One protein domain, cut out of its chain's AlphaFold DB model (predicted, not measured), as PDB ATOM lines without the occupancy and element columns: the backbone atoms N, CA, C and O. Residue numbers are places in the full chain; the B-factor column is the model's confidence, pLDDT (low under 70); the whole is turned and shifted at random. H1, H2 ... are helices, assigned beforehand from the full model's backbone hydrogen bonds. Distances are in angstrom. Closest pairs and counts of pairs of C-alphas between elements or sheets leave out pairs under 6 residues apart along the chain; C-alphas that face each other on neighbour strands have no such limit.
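AT A GLANCE: This is residues 2 to 43 of the 43 residues of the protein "Cob(I)yrinic acid a,c-diamide adenosyltransferase" of Candidatus Aminicenantes bacterium ADurb.Bin508 (UniProt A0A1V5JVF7). This is an elongated thread with little regular structure: the short helix H1 lies toward one end, and a long unnamed stretch, residues 18 to 29, leads to the still shorter helix H2 toward the other. Residues 2 to 11 fold back in a loop before H1, and residues 25 to 43, of which 30 to 33 belong to H2, stand free. Of 42 printed residues, 10 are in two named helices, H1 then H2; there is no named strand, and the class is all helix. The whole is extended, with a radius of gyration of the C-alphas of 14.3 A and spans of 37 by 20 by 13 A.

HOW THE PARTS SIT: Begin at H1, residues 12 to 17, where every O i to N i+4 pair is within hydrogen-bond range. H2, residues 30 to 33, is too short for such a pair; its one O i to N i+3 pair is within range. H1 and H2 are apart.

IN THESE COORDINATES: Find C-alpha 12 at (-11.028, -7.075, 9.577); from there H1 runs 8.6 A to C-alpha 17. H2 runs 5.2 A from C-alpha 30 to C-alpha 33 at (-37.679, -6.577, -7.983).

THE WHOLE: Look to Glu 17 and Gly 34 for the two C-alphas farthest apart, 37.8 A. The link from H1 to H2 is long, with 12 residues. The printed part has no cut, and no printed residue is under 70 in pLDDT.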
ATOM      1  N   GLU A   2      -0.834 -15.923  -6.370       93.38
ATOM      2  CA  GLU A   2      -1.888 -15.007  -5.924       93.38
ATOM      3  C   GLU A   2      -3.042 -15.822  -5.346       93.38
ATOM      4  O   GLU A   2      -3.376 -16.887  -5.873       93.38
ATOM      5  N   LEU A   3      -3.615 -15.339  -4.245       96.00
ATOM      6  CA  LEU A   3      -4.783 -15.929  -3.607       96.00
ATOM      7  C   LEU A   3      -5.943 -14.946  -3.729       96.00
ATOM      8  O   LEU A   3      -5.833 -13.801  -3.304       96.00
ATOM      9  N   VAL A   4      -7.059 -15.408  -4.290       96.25
ATOM     10  CA  VAL A   4      -8.287 -14.616  -4.393       96.25
ATOM     11  C   VAL A   4      -9.319 -15.207  -3.448       96.25
ATOM     12  O   VAL A   4      -9.623 -16.399  -3.516       96.25
ATOM     13  N   VAL A   5      -9.858 -14.364  -2.573       96.12
ATOM     14  CA  VAL A   5     -10.882 -14.739  -1.597       96.12
ATOM     15  C   VAL A   5     -12.126 -13.896  -1.850       96.12
ATOM     16  O   VAL A   5     -12.035 -12.689  -2.063       96.12
ATOM     17  N   THR A   6     -13.299 -14.529  -1.841       96.44
ATOM     18  CA  THR A   6     -14.587 -13.863  -2.070       96.44
ATOM     19  C   THR A   6     -15.572 -14.223  -0.970       96.44
ATOM     20  O   THR A   6     -15.622 -15.373  -0.540       96.44
ATOM     21  N   GLY A   7     -16.406 -13.275  -0.557       95.62
ATOM     22  CA  GLY A   7     -17.425 -13.495   0.464       95.62
ATOM     23  C   GLY A   7     -17.999 -12.176   0.965       95.62
ATOM     24  O   GLY A   7     -17.499 -11.104   0.630       95.62
ATOM     25  N   ARG A   8     -19.064 -12.252   1.765       95.56
ATOM     26  CA  ARG A   8     -19.601 -11.094   2.492       95.56
ATOM     27  C   ARG A   8     -19.003 -11.065   3.896       95.56
ATOM     28  O   ARG A   8     -18.754 -12.128   4.455       95.56
ATOM     29  N   TYR A   9     -18.847  -9.867   4.457       95.25
ATOM     30  CA  TYR A   9     -18.363  -9.666   5.829       95.25
ATOM     31  C   TYR A   9     -16.987 -10.304   6.072       95.25
ATOM     32  O   TYR A   9     -16.813 -11.095   6.997       95.25
ATOM     33  N   ALA A  10     -16.021  -9.988   5.203       96.69
ATOM     34  CA  ALA A  10     -14.637 -10.392   5.423       96.69
ATOM     35  C   ALA A  10     -14.177  -9.892   6.810       96.69
ATOM     36  O   ALA A  10     -14.430  -8.727   7.122       96.69
ATOM     37  N   PRO A  11     -13.551 -10.742   7.646       97.19
ATOM     38  CA  PRO A  11     -13.007 -10.303   8.926       97.19
ATOM     39  C   PRO A  11     -11.994  -9.174   8.733       97.19
ATOM     40  O   PRO A  11     -11.218  -9.215   7.778       97.19
ATOM     41  N   ASP A  12     -11.945  -8.221   9.664       97.31
ATOM     42  CA  ASP A  12     -11.028  -7.075   9.577       97.31
ATOM     43  C   ASP A  12      -9.567  -7.521   9.416       97.31
ATOM     44  O   ASP A  12      -8.841  -6.971   8.597       97.31
ATOM     45  N   SER A  13      -9.172  -8.617  10.074       97.44
ATOM     46  CA  SER A  13      -7.828  -9.191   9.940       97.44
ATOM     47  C   SER A  13      -7.469  -9.629   8.515       97.44
ATOM     48  O   SER A  13      -6.298  -9.625   8.155       97.44
ATOM     49  N   PHE A  14      -8.450 -10.013   7.694       96.00
ATOM     50  CA  PHE A  14      -8.219 -10.352   6.286       96.00
ATOM     51  C   PHE A  14      -8.103  -9.096   5.425       96.00
ATOM     52  O   PHE A  14      -7.338  -9.084   4.469       96.00
ATOM     53  N   ILE A  15      -8.876  -8.058   5.746       96.44
ATOM     54  CA  ILE A  15      -8.862  -6.780   5.028       96.44
ATOM     55  C   ILE A  15      -7.538  -6.053   5.277       96.44
ATOM     56  O   ILE A  15      -6.966  -5.507   4.341       96.44
ATOM     57  N   GLU A  16      -7.056  -6.065   6.520       97.12
ATOM     58  CA  GLU A  16      -5.813  -5.402   6.928       97.12
ATOM     59  C   GLU A  16      -4.561  -6.052   6.324       97.12
ATOM     60  O   GLU A  16      -3.616  -5.343   5.987       97.12
ATOM     61  N   GLU A  17      -4.558  -7.379   6.166       97.00
ATOM     62  CA  GLU A  17      -3.417  -8.127   5.617       97.00
ATOM     63  C   GLU A  17      -3.410  -8.169   4.077       97.00
ATOM     64  O   GLU A  17      -2.380  -8.442   3.463       97.00
ATOM     65  N   ALA A  18      -4.550  -7.935   3.418       97.25
ATOM     66  CA  ALA A  18      -4.655  -8.062   1.968       97.25
ATOM     67  C   ALA A  18      -3.977  -6.901   1.219       97.25
ATOM     68  O   ALA A  18      -4.272  -5.730   1.452       97.25
ATOM     69  N   ASP A  19      -3.173  -7.235   0.204       98.12
ATOM     70  CA  ASP A  19      -2.569  -6.243  -0.698       98.12
ATOM     71  C   ASP A  19      -3.619  -5.454  -1.510       98.12
ATOM     72  O   ASP A  19      -3.385  -4.316  -1.919       98.12
ATOM     73  N   LEU A  20      -4.782  -6.064  -1.774       97.19
ATOM     74  CA  LEU A  20      -5.879  -5.466  -2.534       97.19
ATOM     75  C   LEU A  20      -7.234  -5.876  -1.956       97.19
ATOM     76  O   LEU A  20      -7.556  -7.060  -1.861       97.19
ATOM     77  N   VAL A  21      -8.074  -4.879  -1.674       96.88
ATOM     78  CA  VAL A  21      -9.448  -5.073  -1.193       96.88
ATOM     79  C   VAL A  21     -10.427  -4.363  -2.123       96.88
ATOM     80  O   VAL A  21     -10.240  -3.202  -2.480       96.88
ATOM     81  N   THR A  22     -11.493  -5.063  -2.515       97.06
ATOM     82  CA  THR A  22     -12.611  -4.502  -3.291       97.06
ATOM     83  C   THR A  22     -13.925  -4.734  -2.552       97.06
ATOM     84  O   THR A  22     -14.277  -5.872  -2.249       97.06
ATOM     85  N   GLU A  23     -14.678  -3.663  -2.295       95.69
ATOM     86  CA  GLU A  23     -16.000  -3.733  -1.669       95.69
ATOM     87  C   GLU A  23     -17.105  -3.735  -2.737       95.69
ATOM     88  O   GLU A  23     -17.331  -2.737  -3.426       95.69
ATOM     89  N   MET A  24     -17.832  -4.848  -2.868       95.31
ATOM     90  CA  MET A  24     -19.014  -4.913  -3.734       95.31
ATOM     91  C   MET A  24     -20.259  -4.444  -2.974       95.31
ATOM     92  O   MET A  24     -20.823  -5.184  -2.168       95.31
ATOM     93  N   ARG A  25     -20.706  -3.214  -3.246       94.88
ATOM     94  CA  ARG A  25     -21.955  -2.660  -2.700       94.88
ATOM     95  C   ARG A  25     -23.125  -2.933  -3.639       94.88
ATOM     96  O   ARG A  25     -23.078  -2.582  -4.817       94.88
ATOM     97  N   GLU A  26     -24.198  -3.516  -3.112       94.31
ATOM     98  CA  GLU A  26     -25.436  -3.713  -3.866       94.31
ATOM     99  C   GLU A  26     -26.150  -2.366  -4.057       94.31
ATOM    100  O   GLU A  26     -26.779  -1.848  -3.140       94.31
ATOM    101  N   VAL A  27     -26.031  -1.776  -5.251       95.75
ATOM    102  CA  VAL A  27     -26.746  -0.533  -5.599       95.75
ATOM    103  C   VAL A  27     -28.141  -0.842  -6.150       95.75
ATOM    104  O   VAL A  27     -29.104  -0.150  -5.827       95.75
ATOM    105  N   LYS A  28     -28.248  -1.872  -6.999       93.94
ATOM    106  CA  LYS A  28     -29.492  -2.395  -7.588       93.94
ATOM    107  C   LYS A  28     -29.318  -3.879  -7.887       93.94
ATOM    108  O   LYS A  28     -28.240  -4.277  -8.328       93.94
ATOM    109  N   HIS A  29     -30.369  -4.674  -7.708       93.00
ATOM    110  CA  HIS A  29     -30.327  -6.103  -7.999       93.00
ATOM    111  C   HIS A  29     -31.706  -6.634  -8.409       93.00
ATOM    112  O   HIS A  29     -32.694  -6.349  -7.749       93.00
ATOM    113  N   TYR A  30     -31.790  -7.460  -9.456       93.56
ATOM    114  CA  TYR A  30     -33.064  -7.995  -9.969       93.56
ATOM    115  C   TYR A  30     -33.885  -8.768  -8.926       93.56
ATOM    116  O   TYR A  30     -35.112  -8.738  -8.939       93.56
ATOM    117  N   TYR A  31     -33.200  -9.429  -7.993       91.88
ATOM    118  CA  TYR A  31     -33.833 -10.104  -6.859       91.88
ATOM    119  C   TYR A  31     -34.734  -9.173  -6.031       91.88
ATOM    120  O   TYR A  31     -35.799  -9.600  -5.593       91.88
ATOM    121  N   THR A  32     -34.360  -7.899  -5.843       92.56
ATOM    122  CA  THR A  32     -35.181  -6.951  -5.068       92.56
ATOM    123  C   THR A  32     -36.451  -6.534  -5.813       92.56
ATOM    124  O   THR A  32     -37.414  -6.105  -5.186       92.56
ATOM    125  N   GLU A  33     -36.496  -6.748  -7.131       93.31
ATOM    126  CA  GLU A  33     -37.679  -6.577  -7.983       93.31
ATOM    127  C   GLU A  33     -38.509  -7.875  -8.110       93.31
ATOM    128  O   GLU A  33     -39.470  -7.931  -8.876       93.31
ATOM    129  N   GLY A  34     -38.162  -8.933  -7.365       92.69
ATOM    130  CA  GLY A  34     -38.883 -10.210  -7.347       92.69
ATOM    131  C   GLY A  34     -38.520 -11.170  -8.485       92.69
ATOM    132  O   GLY A  34     -39.106 -12.254  -8.589       92.69
ATOM    133  N   LEU A  35     -37.547 -10.813  -9.328       93.12
ATOM    134  CA  LEU A  35     -37.071 -11.693 -10.391       93.12
ATOM    135  C   LEU A  35     -36.269 -12.858  -9.803       93.12
ATOM    136  O   LEU A  35     -35.389 -12.684  -8.959       93.12
ATOM    137  N   GLN A  36     -36.588 -14.062 -10.270       92.62
ATOM    138  CA  GLN A  36     -35.911 -15.290  -9.867       92.62
ATOM    139  C   GLN A  36     -34.539 -15.412 -10.539       92.62
ATOM    140  O   GLN A  36     -34.295 -14.834 -11.601       92.62
ATOM    141  N   ALA A  37     -33.664 -16.206  -9.926       94.12
ATOM    142  CA  ALA A  37     -32.354 -16.523 -10.473       94.12
ATOM    143  C   ALA A  37     -32.472 -17.200 -11.851       94.12
ATOM    144  O   ALA A  37     -33.377 -18.007 -12.094       94.12
ATOM    145  N   ARG A  38     -31.538 -16.896 -12.753       93.94
ATOM    146  CA  ARG A  38     -31.475 -17.405 -14.124       93.94
ATOM    147  C   ARG A  38     -30.141 -18.099 -14.357       93.94
ATOM    148  O   ARG A  38     -29.079 -17.632 -13.946       93.94
ATOM    149  N   LYS A  39     -30.212 -19.199 -15.100       95.31
ATOM    150  CA  LYS A  39     -29.032 -19.954 -15.508       95.31
ATOM    151  C   LYS A  39     -28.132 -19.097 -16.402       95.31
ATOM    152  O   LYS A  39     -28.617 -18.499 -17.365       95.31
ATOM    153  N   GLY A  40     -26.835 -19.089 -16.119       93.94
ATOM    154  CA  GLY A  40     -25.819 -18.334 -16.853       93.94
ATOM    155  C   GLY A  40     -25.656 -16.880 -16.406       93.94
ATOM    156  O   GLY A  40     -24.815 -16.183 -16.967       93.94
ATOM    157  N   VAL A  41     -26.435 -16.425 -15.418       91.44
ATOM    158  CA  VAL A  41     -26.268 -15.103 -14.796       91.44
ATOM    159  C   VAL A  41     -26.024 -15.263 -13.302       91.44
ATOM    160  O   VAL A  41     -24.971 -14.865 -12.815       91.44
ATOM    161  N   GLU A  42     -26.968 -15.870 -12.581       91.44
ATOM    162  CA  GLU A  42     -26.873 -16.032 -11.128       91.44
ATOM    163  C   GLU A  42     -26.409 -17.441 -10.699       91.44
ATOM    164  O   GLU A  42     -25.930 -17.593  -9.574       91.44
ATOM    165  N   PHE A  43     -26.533 -18.458 -11.570       89.50
ATOM    166  CA  PHE A  43     -26.065 -19.835 -11.333       89.50
ATOM    167  C   PHE A  43     -25.731 -20.613 -12.614       89.50
ATOM    168  O   PHE A  43     -26.254 -20.256 -13.698       89.50
TER     169      PHE A  43